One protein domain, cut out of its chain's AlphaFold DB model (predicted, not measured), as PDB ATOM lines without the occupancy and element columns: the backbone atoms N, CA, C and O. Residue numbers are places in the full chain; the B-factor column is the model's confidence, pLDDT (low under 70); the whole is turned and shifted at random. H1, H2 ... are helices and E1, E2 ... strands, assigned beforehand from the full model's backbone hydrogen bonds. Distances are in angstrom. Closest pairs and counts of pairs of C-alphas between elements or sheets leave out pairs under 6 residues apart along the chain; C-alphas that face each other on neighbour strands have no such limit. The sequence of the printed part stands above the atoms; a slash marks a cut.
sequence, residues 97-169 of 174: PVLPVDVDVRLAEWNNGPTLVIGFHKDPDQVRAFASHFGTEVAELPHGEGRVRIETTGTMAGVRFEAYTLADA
ATOM      1  N   PRO A  97     132.089 107.722 193.934       95.94
ATOM      2  CA  PRO A  97     132.086 108.089 195.352       95.94
ATOM      3  C   PRO A  97     133.481 108.469 195.869       95.94
ATOM      4  O   PRO A  97     133.605 109.047 196.947       95.94
ATOM      5  N   VAL A  98     134.530 108.118 195.122       96.00
ATOM      6  CA  VAL A  98     135.934 108.358 195.465       96.00
ATOM      7  C   VAL A  98     136.639 109.010 194.284       96.00
ATOM      8  O   VAL A  98     136.526 108.537 193.151       96.00
ATOM      9  N   LEU A  99     137.352 110.107 194.534       95.94
ATOM     10  CA  LEU A  99     138.069 110.816 193.481       95.94
ATOM     11  C   LEU A  99     139.411 110.112 193.215       95.94
ATOM     12  O   LEU A  99     140.220 110.008 194.140       95.94
ATOM     13  N   PRO A 100     139.673 109.635 191.987       96.75
ATOM     14  CA  PRO A 100     140.964 109.054 191.653       96.75
ATOM     15  C   PRO A 100     142.066 110.116 191.659       96.75
ATOM     16  O   PRO A 100     141.813 111.303 191.452       96.75
ATOM     17  N   VAL A 101     143.305 109.675 191.870       96.94
ATOM     18  CA  VAL A 101     144.479 110.562 191.831       96.94
ATOM     19  C   VAL A 101     145.008 110.769 190.417       96.94
ATOM     20  O   VAL A 101     145.703 111.749 190.168       96.94
ATOM     21  N   ASP A 102     144.701 109.841 189.511       96.69
ATOM     22  CA  ASP A 102     145.159 109.858 188.127       96.69
ATOM     23  C   ASP A 102     144.106 109.245 187.202       96.69
ATOM     24  O   ASP A 102     143.428 108.277 187.566       96.69
ATOM     25  N   VAL A 103     143.981 109.811 186.003       96.44
ATOM     26  CA  VAL A 103     143.140 109.288 184.924       96.44
ATOM     27  C   VAL A 103     143.909 109.421 183.616       96.44
ATOM     28  O   VAL A 103     144.173 110.526 183.145       96.44
ATOM     29  N   ASP A 104     144.221 108.283 183.010       96.19
ATOM     30  CA  ASP A 104     144.947 108.169 181.750       96.19
ATOM     31  C   ASP A 104     144.059 107.538 180.666       96.19
ATOM     32  O   ASP A 104     143.208 106.684 180.931       96.19
ATOM     33  N   VAL A 105     144.271 107.947 179.415       94.12
ATOM     34  CA  VAL A 105     143.590 107.388 178.244       94.12
ATOM     35  C   VAL A 105     144.609 106.638 177.400       94.12
ATOM     36  O   VAL A 105     145.378 107.223 176.633       94.12
ATOM     37  N   ARG A 106     144.555 105.310 177.454       91.25
ATOM     38  CA  ARG A 106     145.394 104.449 176.624       91.25
ATOM     39  C   ARG A 106     144.696 104.154 175.309       91.25
ATOM     40  O   ARG A 106     143.717 103.412 175.251       91.25
ATOM     41  N   LEU A 107     145.225 104.714 174.227       84.31
ATOM     42  CA  LEU A 107     144.786 104.372 172.877       84.31
ATOM     43  C   LEU A 107     145.462 103.074 172.435       84.31
ATOM     44  O   LEU A 107     146.664 103.062 172.170       84.31
ATOM     45  N   ALA A 108     144.697 101.989 172.336       70.88
ATOM     46  CA  ALA A 108     145.175 100.764 171.711       70.88
ATOM     47  C   ALA A 108     145.098 100.856 170.173       70.88
ATOM     48  O   ALA A 108     144.668 101.861 169.596       70.88
ATOM     49  N   GLU A 109     145.511  99.784 169.489       67.50
ATOM     50  CA  GLU A 109     145.169  99.600 168.076       67.50
ATOM     51  C   GLU A 109     143.652  99.742 167.879       67.50
ATOM     52  O   GLU A 109     142.875  99.368 168.757       67.50
ATOM     53  N   TRP A 110     143.223 100.262 166.724       66.81
ATOM     54  CA  TRP A 110     141.824 100.632 166.454       66.81
ATOM     55  C   TRP A 110     140.823  99.527 166.856       66.81
ATOM     56  O   TRP A 110     139.784  99.828 167.439       66.81
ATOM     57  N   ASN A 111     141.152  98.247 166.672       67.62
ATOM     58  CA  ASN A 111     140.273  97.142 167.072       67.62
ATOM     59  C   ASN A 111     140.024  96.969 168.570       67.62
ATOM     60  O   ASN A 111     138.981  96.432 168.937       67.62
ATOM     61  N   ASN A 112     140.962  97.378 169.416       71.94
ATOM     62  CA  ASN A 112     140.876  97.155 170.856       71.94
ATOM     63  C   ASN A 112     140.208  98.330 171.584       71.94
ATOM     64  O   ASN A 112     139.936  98.227 172.776       71.94
ATOM     65  N   GLY A 113     139.909  99.414 170.858       79.06
ATOM     66  CA  GLY A 113     139.312 100.620 171.416       79.06
ATOM     67  C   GLY A 113     140.240 101.355 172.392       79.06
ATOM     68  O   GLY A 113     141.369 100.932 172.649       79.06
ATOM     69  N   PRO A 114     139.803 102.509 172.906       90.75
ATOM     70  CA  PRO A 114     140.483 103.164 174.011       90.75
ATOM     71  C   PRO A 114     140.244 102.403 175.326       90.75
ATOM     72  O   PRO A 114     139.167 101.840 175.543       90.75
ATOM     73  N   THR A 115     141.217 102.469 176.228       93.44
ATOM     74  CA  THR A 115     141.073 102.042 177.622       93.44
ATOM     75  C   THR A 115     141.297 103.237 178.536       93.44
ATOM     76  O   THR A 115     142.326 103.905 178.440       93.44
ATOM     77  N   LEU A 116     140.354 103.486 179.440       95.69
ATOM     78  CA  LEU A 116     140.542 104.404 180.559       95.69
ATOM     79  C   LEU A 116     141.272 103.702 181.690       95.69
ATOM     80  O   LEU A 116     140.881 102.610 182.095       95.69
ATOM     81  N   VAL A 117     142.312 104.336 182.207       97.19
ATOM     82  CA  VAL A 117     143.109 103.819 183.311       97.19
ATOM     83  C   VAL A 117     143.009 104.790 184.470       97.19
ATOM     84  O   VAL A 117     143.357 105.956 184.342       97.19
ATOM     85  N   ILE A 118     142.502 104.302 185.592       98.12
ATOM     86  CA  ILE A 118     142.129 105.101 186.752       98.12
ATOM     87  C   ILE A 118     143.005 104.658 187.922       98.12
ATOM     88  O   ILE A 118     142.976 103.496 188.333       98.12
ATOM     89  N   GLY A 119     143.820 105.573 188.433       97.62
ATOM     90  CA  GLY A 119     144.758 105.311 189.517       97.62
ATOM     91  C   GLY A 119     144.235 105.798 190.862       97.62
ATOM     92  O   GLY A 119     143.816 106.949 190.998       97.62
ATOM     93  N   PHE A 120     144.342 104.947 191.878       97.31
ATOM     94  CA  PHE A 120     144.180 105.302 193.287       97.31
ATOM     95  C   PHE A 120     145.522 105.150 194.013       97.31
ATOM     96  O   PHE A 120     146.290 104.225 193.743       97.31
ATOM     97  N   HIS A 121     145.846 106.074 194.921       94.25
ATOM     98  CA  HIS A 121     147.153 106.080 195.581       94.25
ATOM     99  C   HIS A 121     147.163 105.199 196.831       94.25
ATOM    100  O   HIS A 121     146.716 105.630 197.888       94.25
ATOM    101  N   LYS A 122     147.714 103.983 196.718       92.50
ATOM    102  CA  LYS A 122     147.942 103.044 197.837       92.50
ATOM    103  C   LYS A 122     146.706 102.750 198.703       92.50
ATOM    104  O   LYS A 122     146.848 102.342 199.849       92.50
ATOM    105  N   ASP A 123     145.508 102.916 198.147       95.25
ATOM    106  CA  ASP A 123     144.256 102.761 198.886       95.25
ATOM    107  C   ASP A 123     143.364 101.681 198.243       95.25
ATOM    108  O   ASP A 123     142.685 101.943 197.245       95.25
ATOM    109  N   PRO A 124     143.402 100.437 198.760       96.25
ATOM    110  CA  PRO A 124     142.561  99.345 198.271       96.25
ATOM    111  C   PRO A 124     141.065  99.586 198.488       96.25
ATOM    112  O   PRO A 124     140.250  99.103 197.700       96.25
ATOM    113  N   ASP A 125     140.686 100.334 199.525       97.25
ATOM    114  CA  ASP A 125     139.282 100.569 199.856       97.25
ATOM    115  C   ASP A 125     138.636 101.533 198.861       97.25
ATOM    116  O   ASP A 125     137.479 101.335 198.487       97.25
ATOM    117  N   GLN A 126     139.399 102.489 198.322       97.69
ATOM    118  CA  GLN A 126     138.942 103.312 197.198       97.69
ATOM    119  C   GLN A 126     138.658 102.474 195.944       97.69
ATOM    120  O   GLN A 126     137.615 102.659 195.316       97.69
ATOM    121  N   VAL A 127     139.507 101.493 195.607       97.75
ATOM    122  CA  VAL A 127     139.236 100.585 194.473       97.75
ATOM    123  C   VAL A 127     137.972  99.762 194.719       97.75
ATOM    124  O   VAL A 127     137.152  99.619 193.814       97.75
ATOM    125  N   ARG A 128     137.765  99.258 195.942       98.00
ATOM    126  CA  ARG A 128     136.557  98.496 196.305       98.00
ATOM    127  C   ARG A 128     135.294  99.359 196.264       98.00
ATOM    128  O   ARG A 128     134.277  98.909 195.744       98.00
ATOM    129  N   ALA A 129     135.357 100.599 196.751       98.00
ATOM    130  CA  ALA A 129     134.249 101.551 196.681       98.00
ATOM    131  C   ALA A 129     133.897 101.903 195.227       98.00
ATOM    132  O   ALA A 129     132.722 101.909 194.856       98.00
ATOM    133  N   PHE A 130     134.912 102.130 194.390       98.25
ATOM    134  CA  PHE A 130     134.749 102.343 192.954       98.25
ATOM    135  C   PHE A 130     134.106 101.123 192.275       98.25
ATOM    136  O   PHE A 130     133.103 101.263 191.578       98.25
ATOM    137  N   ALA A 131     134.630  99.920 192.524       98.25
ATOM    138  CA  ALA A 131     134.104  98.681 191.955       98.25
ATOM    139  C   ALA A 131     132.644  98.440 192.362       98.25
ATOM    140  O   ALA A 131     131.798  98.144 191.519       98.25
ATOM    141  N   SER A 132     132.318  98.661 193.639       98.25
ATOM    142  CA  SER A 132     130.947  98.556 194.137       98.25
ATOM    143  C   SER A 132     130.004  99.555 193.465       98.25
ATOM    144  O   SER A 132     128.857  99.199 193.207       98.25
ATOM    145  N   HIS A 133     130.455 100.781 193.179       98.06
ATOM    146  CA  HIS A 133     129.642 101.792 192.497       98.06
ATOM    147  C   HIS A 133     129.326 101.408 191.045       98.06
ATOM    148  O   HIS A 133     128.197 101.593 190.596       98.06
ATOM    149  N   PHE A 134     130.296 100.842 190.320       97.19
ATOM    150  CA  PHE A 134     130.124 100.432 188.920       97.19
ATOM    151  C   PHE A 134     129.664  98.976 188.742       97.19
ATOM    152  O   PHE A 134     129.503  98.524 187.609       97.19
ATOM    153  N   GLY A 135     129.422  98.248 189.838       97.75
ATOM    154  CA  GLY A 135     128.960  96.860 189.808       97.75
ATOM    155  C   GLY A 135     129.984  95.888 189.214       97.75
ATOM    156  O   GLY A 135     129.599  94.942 188.530       97.75
ATOM    157  N   THR A 136     131.275  96.137 189.432       98.38
ATOM    158  CA  THR A 136     132.377  95.307 188.931       98.38
ATOM    159  C   THR A 136     133.048  94.513 190.051       98.38
ATOM    160  O   THR A 136     132.916  94.822 191.236       98.38
ATOM    161  N   GLU A 137     133.781  93.464 189.678       98.00
ATOM    162  CA  GLU A 137     134.517  92.621 190.625       98.00
ATOM    163  C   GLU A 137     135.938  93.146 190.851       98.00
ATOM    164  O   GLU A 137     136.568  93.699 189.943       98.00
ATOM    165  N   VAL A 138     136.444  92.968 192.072       98.25
ATOM    166  CA  VAL A 138     137.818  93.320 192.442       98.25
ATOM    167  C   VAL A 138     138.693  92.077 192.363       98.25
ATOM    168  O   VAL A 138     138.351  91.036 192.920       98.25
ATOM    169  N   ALA A 139     139.842  92.208 191.708       97.62
ATOM    170  CA  ALA A 139     140.895  91.211 191.672       97.62
ATOM    171  C   ALA A 139     142.125  91.718 192.433       97.62
ATOM    172  O   ALA A 139     142.486  92.893 192.351       97.62
ATOM    173  N   GLU A 140     142.787  90.812 193.149       96.38
ATOM    174  CA  GLU A 140     144.072  91.066 193.795       96.38
ATOM    175  C   GLU A 140     145.137  90.204 193.116       96.38
ATOM    176  O   GLU A 140     145.030  88.978 193.060       96.38
ATOM    177  N   LEU A 141     146.154  90.853 192.558       94.25
ATOM    178  CA  LEU A 141     147.197  90.217 191.765       94.25
ATOM    179  C   LEU A 141     148.567  90.517 192.384       94.25
ATOM    180  O   LEU A 141     148.865  91.683 192.660       94.25
ATOM    181  N   PRO A 142     149.443  89.515 192.569       93.06
ATOM    182  CA  PRO A 142     150.831  89.764 192.945       93.06
ATOM    183  C   PRO A 142     151.508  90.716 191.950       93.06
ATOM    184  O   PRO A 142     151.370  90.554 190.735       93.06
ATOM    185  N   HIS A 143     152.250  91.707 192.447       89.94
ATOM    186  CA  HIS A 143     152.895  92.712 191.605       89.94
ATOM    187  C   HIS A 143     154.302  93.073 192.097       89.94
ATOM    188  O   HIS A 143     154.473  93.926 192.962       89.94
ATOM    189  N   GLY A 144     155.332  92.477 191.492       88.31
ATOM    190  CA  GLY A 144     156.730  92.785 191.820       88.31
ATOM    191  C   GLY A 144     157.117  92.459 193.272       88.31
ATOM    192  O   GLY A 144     156.458  91.668 193.943       88.31
ATOM    193  N   GLU A 145     158.217  93.052 193.741       82.62
ATOM    194  CA  GLU A 145     158.803  92.819 195.070       82.62
ATOM    195  C   GLU A 145     157.872  93.278 196.207       82.62
ATOM    196  O   GLU A 145     157.904  94.431 196.638       82.62
ATOM    197  N   GLY A 146     157.032  92.365 196.698       85.31
ATOM    198  CA  GLY A 146     156.243  92.569 197.913       85.31
ATOM    199  C   GLY A 146     155.088  93.559 197.776       85.31
ATOM    200  O   GLY A 146     154.675  94.131 198.779       85.31
ATOM    201  N   ARG A 147     154.555  93.777 196.567       91.38
ATOM    202  CA  ARG A 147     153.333  94.569 196.364       91.38
ATOM    203  C   ARG A 147     152.214  93.724 195.777       91.38
ATOM    204  O   ARG A 147     152.444  92.716 195.106       91.38
ATOM    205  N   VAL A 148     150.991  94.169 196.016       94.88
ATOM    206  CA  VAL A 148     149.767  93.621 195.435       94.88
ATOM    207  C   VAL A 148     149.108  94.721 194.613       94.88
ATOM    208  O   VAL A 148     148.981  95.867 195.048       94.88
ATOM    209  N   ARG A 149     148.712  94.374 193.394       96.31
ATOM    210  CA  ARG A 149     147.851  95.190 192.546       96.31
ATOM    211  C   ARG A 149     146.413  94.811 192.855       96.31
ATOM    212  O   ARG A 149     146.022  93.673 192.614       96.31
ATOM    213  N   ILE A 150     145.648  95.755 193.387       97.62
ATOM    214  CA  ILE A 150     144.202  95.604 193.548       97.62
ATOM    215  C   ILE A 150     143.565  96.360 192.396       97.62
ATOM    216  O   ILE A 150     143.815  97.556 192.238       97.62
ATOM    217  N   GLU A 151     142.787  95.667 191.576       98.00
ATOM    218  CA  GLU A 151     142.205  96.234 190.367       98.00
ATOM    219  C   GLU A 151     140.760  95.802 190.151       98.00
ATOM    220  O   GLU A 151     140.296  94.785 190.656       98.00
ATOM    221  N   THR A 152     140.048  96.585 189.355       98.44
ATOM    222  CA  THR A 152     138.761  96.218 188.787       98.44
ATOM    223  C   THR A 152     138.705  96.664 187.333       98.44
ATOM    224  O   THR A 152     139.347  97.642 186.937       98.44
ATOM    225  N   THR A 153     137.942  95.946 186.517       98.19
ATOM    226  CA  THR A 153     137.754  96.285 185.105       98.19
ATOM    227  C   THR A 153     136.277  96.287 184.758       98.19
ATOM    228  O   THR A 153     135.489  95.528 185.321       98.19
ATOM    229  N   GLY A 154     135.897  97.145 183.819       97.12
ATOM    230  CA  GLY A 154     134.518  97.254 183.364       97.12
ATOM    231  C   GLY A 154     134.404  98.000 182.047       97.12
ATOM    232  O   GLY A 154     135.391  98.229 181.342       97.12
ATOM    233  N   THR A 155     133.176  98.346 181.674       96.38
ATOM    234  CA  THR A 155     132.883  99.116 180.460       96.38
ATOM    235  C   THR A 155     131.890 100.226 180.782       96.38
ATOM    236  O   THR A 155     130.879  99.977 181.430       96.38
ATOM    237  N   MET A 156     132.159 101.436 180.297       94.50
ATOM    238  CA  MET A 156     131.280 102.600 180.399       94.50
ATOM    239  C   MET A 156     131.055 103.181 179.006       94.50
ATOM    240  O   MET A 156     132.017 103.497 178.316       94.50
ATOM    241  N   ALA A 157     129.797 103.296 178.572       90.81
ATOM    242  CA  ALA A 157     129.443 103.806 177.240       90.81
ATOM    243  C   ALA A 157     130.232 103.150 176.075       90.81
ATOM    244  O   ALA A 157     130.562 103.796 175.084       90.81
ATOM    245  N   GLY A 158     130.559 101.857 176.196       90.06
ATOM    246  CA  GLY A 158     131.353 101.116 175.206       90.06
ATOM    247  C   GLY A 158     132.875 101.309 175.299       90.06
ATOM    248  O   GLY A 158     133.604 100.691 174.525       90.06
ATOM    249  N   VAL A 159     133.365 102.114 176.245       93.00
ATOM    250  CA  VAL A 159     134.791 102.298 176.554       93.00
ATOM    251  C   VAL A 159     135.183 101.391 177.714       93.00
ATOM    252  O   VAL A 159     134.549 101.417 178.769       93.00
ATOM    253  N   ARG A 160     136.245 100.601 177.543       95.12
ATOM    254  CA  ARG A 160     136.803  99.797 178.635       95.12
ATOM    255  C   ARG A 160     137.445 100.719 179.667       95.12
ATOM    256  O   ARG A 160     138.185 101.627 179.296       95.12
ATOM    257  N   PHE A 161     137.229 100.444 180.946       96.94
ATOM    258  CA  PHE A 161     138.004 101.053 182.021       96.94
ATOM    259  C   PHE A 161     138.715  99.992 182.861       96.94
ATOM    260  O   PHE A 161     138.286  98.839 182.958       96.94
ATOM    261  N   GLU A 162     139.807 100.417 183.472       97.69
ATOM    262  CA  GLU A 162     140.605  99.689 184.443       97.69
ATOM    263  C   GLU A 162     140.904 100.647 185.589       97.69
ATOM    264  O   GLU A 162     141.459 101.722 185.366       97.69
ATOM    265  N   ALA A 163     140.530 100.274 186.805       98.19
ATOM    266  CA  ALA A 163     140.791 101.072 187.988       98.19
ATOM    267  C   ALA A 163     141.639 100.267 188.965       98.19
ATOM    268  O   ALA A 163     141.321  99.108 189.228       98.19
ATOM    269  N   TYR A 164     142.731 100.840 189.468       98.19
ATOM    270  CA  TYR A 164     143.695 100.084 190.260       98.19
ATOM    271  C   TYR A 164     144.421 100.921 191.312       98.19
ATOM    272  O   TYR A 164     144.520 102.144 191.228       98.19
ATOM    273  N   THR A 165     144.997 100.214 192.278       97.69
ATOM    274  CA  THR A 165     146.003 100.717 193.213       97.69
ATOM    275  C   THR A 165     147.137  99.701 193.343       97.69
ATOM    276  O   THR A 165     146.958  98.506 193.089       97.69
ATOM    277  N   LEU A 166     148.313 100.171 193.752       96.12
ATOM    278  CA  LEU A 166     149.419  99.320 194.185       96.12
ATOM    279  C   LEU A 166     149.573  99.474 195.696       96.12
ATOM    280  O   LEU A 166     149.916 100.558 196.164       96.12
ATOM    281  N   ALA A 167     149.336  98.400 196.442       93.38
ATOM    282  CA  ALA A 167     149.502  98.352 197.892       93.38
ATOM    283  C   ALA A 167     150.671  97.442 198.274       93.38
ATOM    284  O   ALA A 167     151.090  96.586 197.492       93.38
ATOM    285  N   ASP A 168     151.205  97.629 199.474       91.19
ATOM    286  CA  ASP A 168     152.202  96.716 200.024       91.19
ATOM    287  C   ASP A 168     151.520  95.373 200.350       91.19
ATOM    288  O   ASP A 168     150.375  95.340 200.809       91.19
ATOM    289  N   ALA A 169     152.187  94.258 200.048       83.12
ATOM    290  CA  ALA A 169     151.654  92.933 200.328       83.12
ATOM    291  C   ALA A 169     151.527  92.734 201.846       83.12
ATOM    292  O   ALA A 169     152.391  93.206 202.595       83.12
TER     293      ALA A 169
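Overview. This is residues 97 to 169 of the 174 residues of an uncharacterized protein of Streptomyces sp. PgraA7 (UniProt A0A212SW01). A strongly twisted sheet of five strands has one helix, H1, packed along one face: two layers, mixed helix and strand. The 73 printed residues run E1, E2, H1, E3, E4, E5; the mixed sheet's order is E1 E2 E5 E4 E3. The whole is compact, radius of gyration of the C-alphas 12.4 A, spanning 36 by 27 by 20 A.

Arrangement. E1, residues 102 to 107, and E2, residues 114 to 119, form an antiparallel hairpin, with N 104 and O 117 within hydrogen-bond range at 2.8 A. E2 is parallel to E5, residues 159 to 168 (N 118 and O 162, 2.8 A). H1, residues 124 to 134, is on the sheet, height 8.6 A; every O i to N i+4 pair is within range. Its closest C-alphas to E4, residues 147 to 156, are Ala 131 and Thr 152, 6.1 A. E3, residues 138 to 143, E4 and E5 form a meander, two successive antiparallel hairpins (N 141 and O 149, 2.8 A; N 152 and O 163, 2.8 A).

Along the chain. E1 begins at C-alpha 102 (145.159, 109.858, 188.127); E5, 29.8 A long, ends at C-alpha 168 (152.202, 96.716, 200.024).

Size, cuts and confidence. The printed part has no cut and no long link. Residues 109 to 111 have pLDDT under 70.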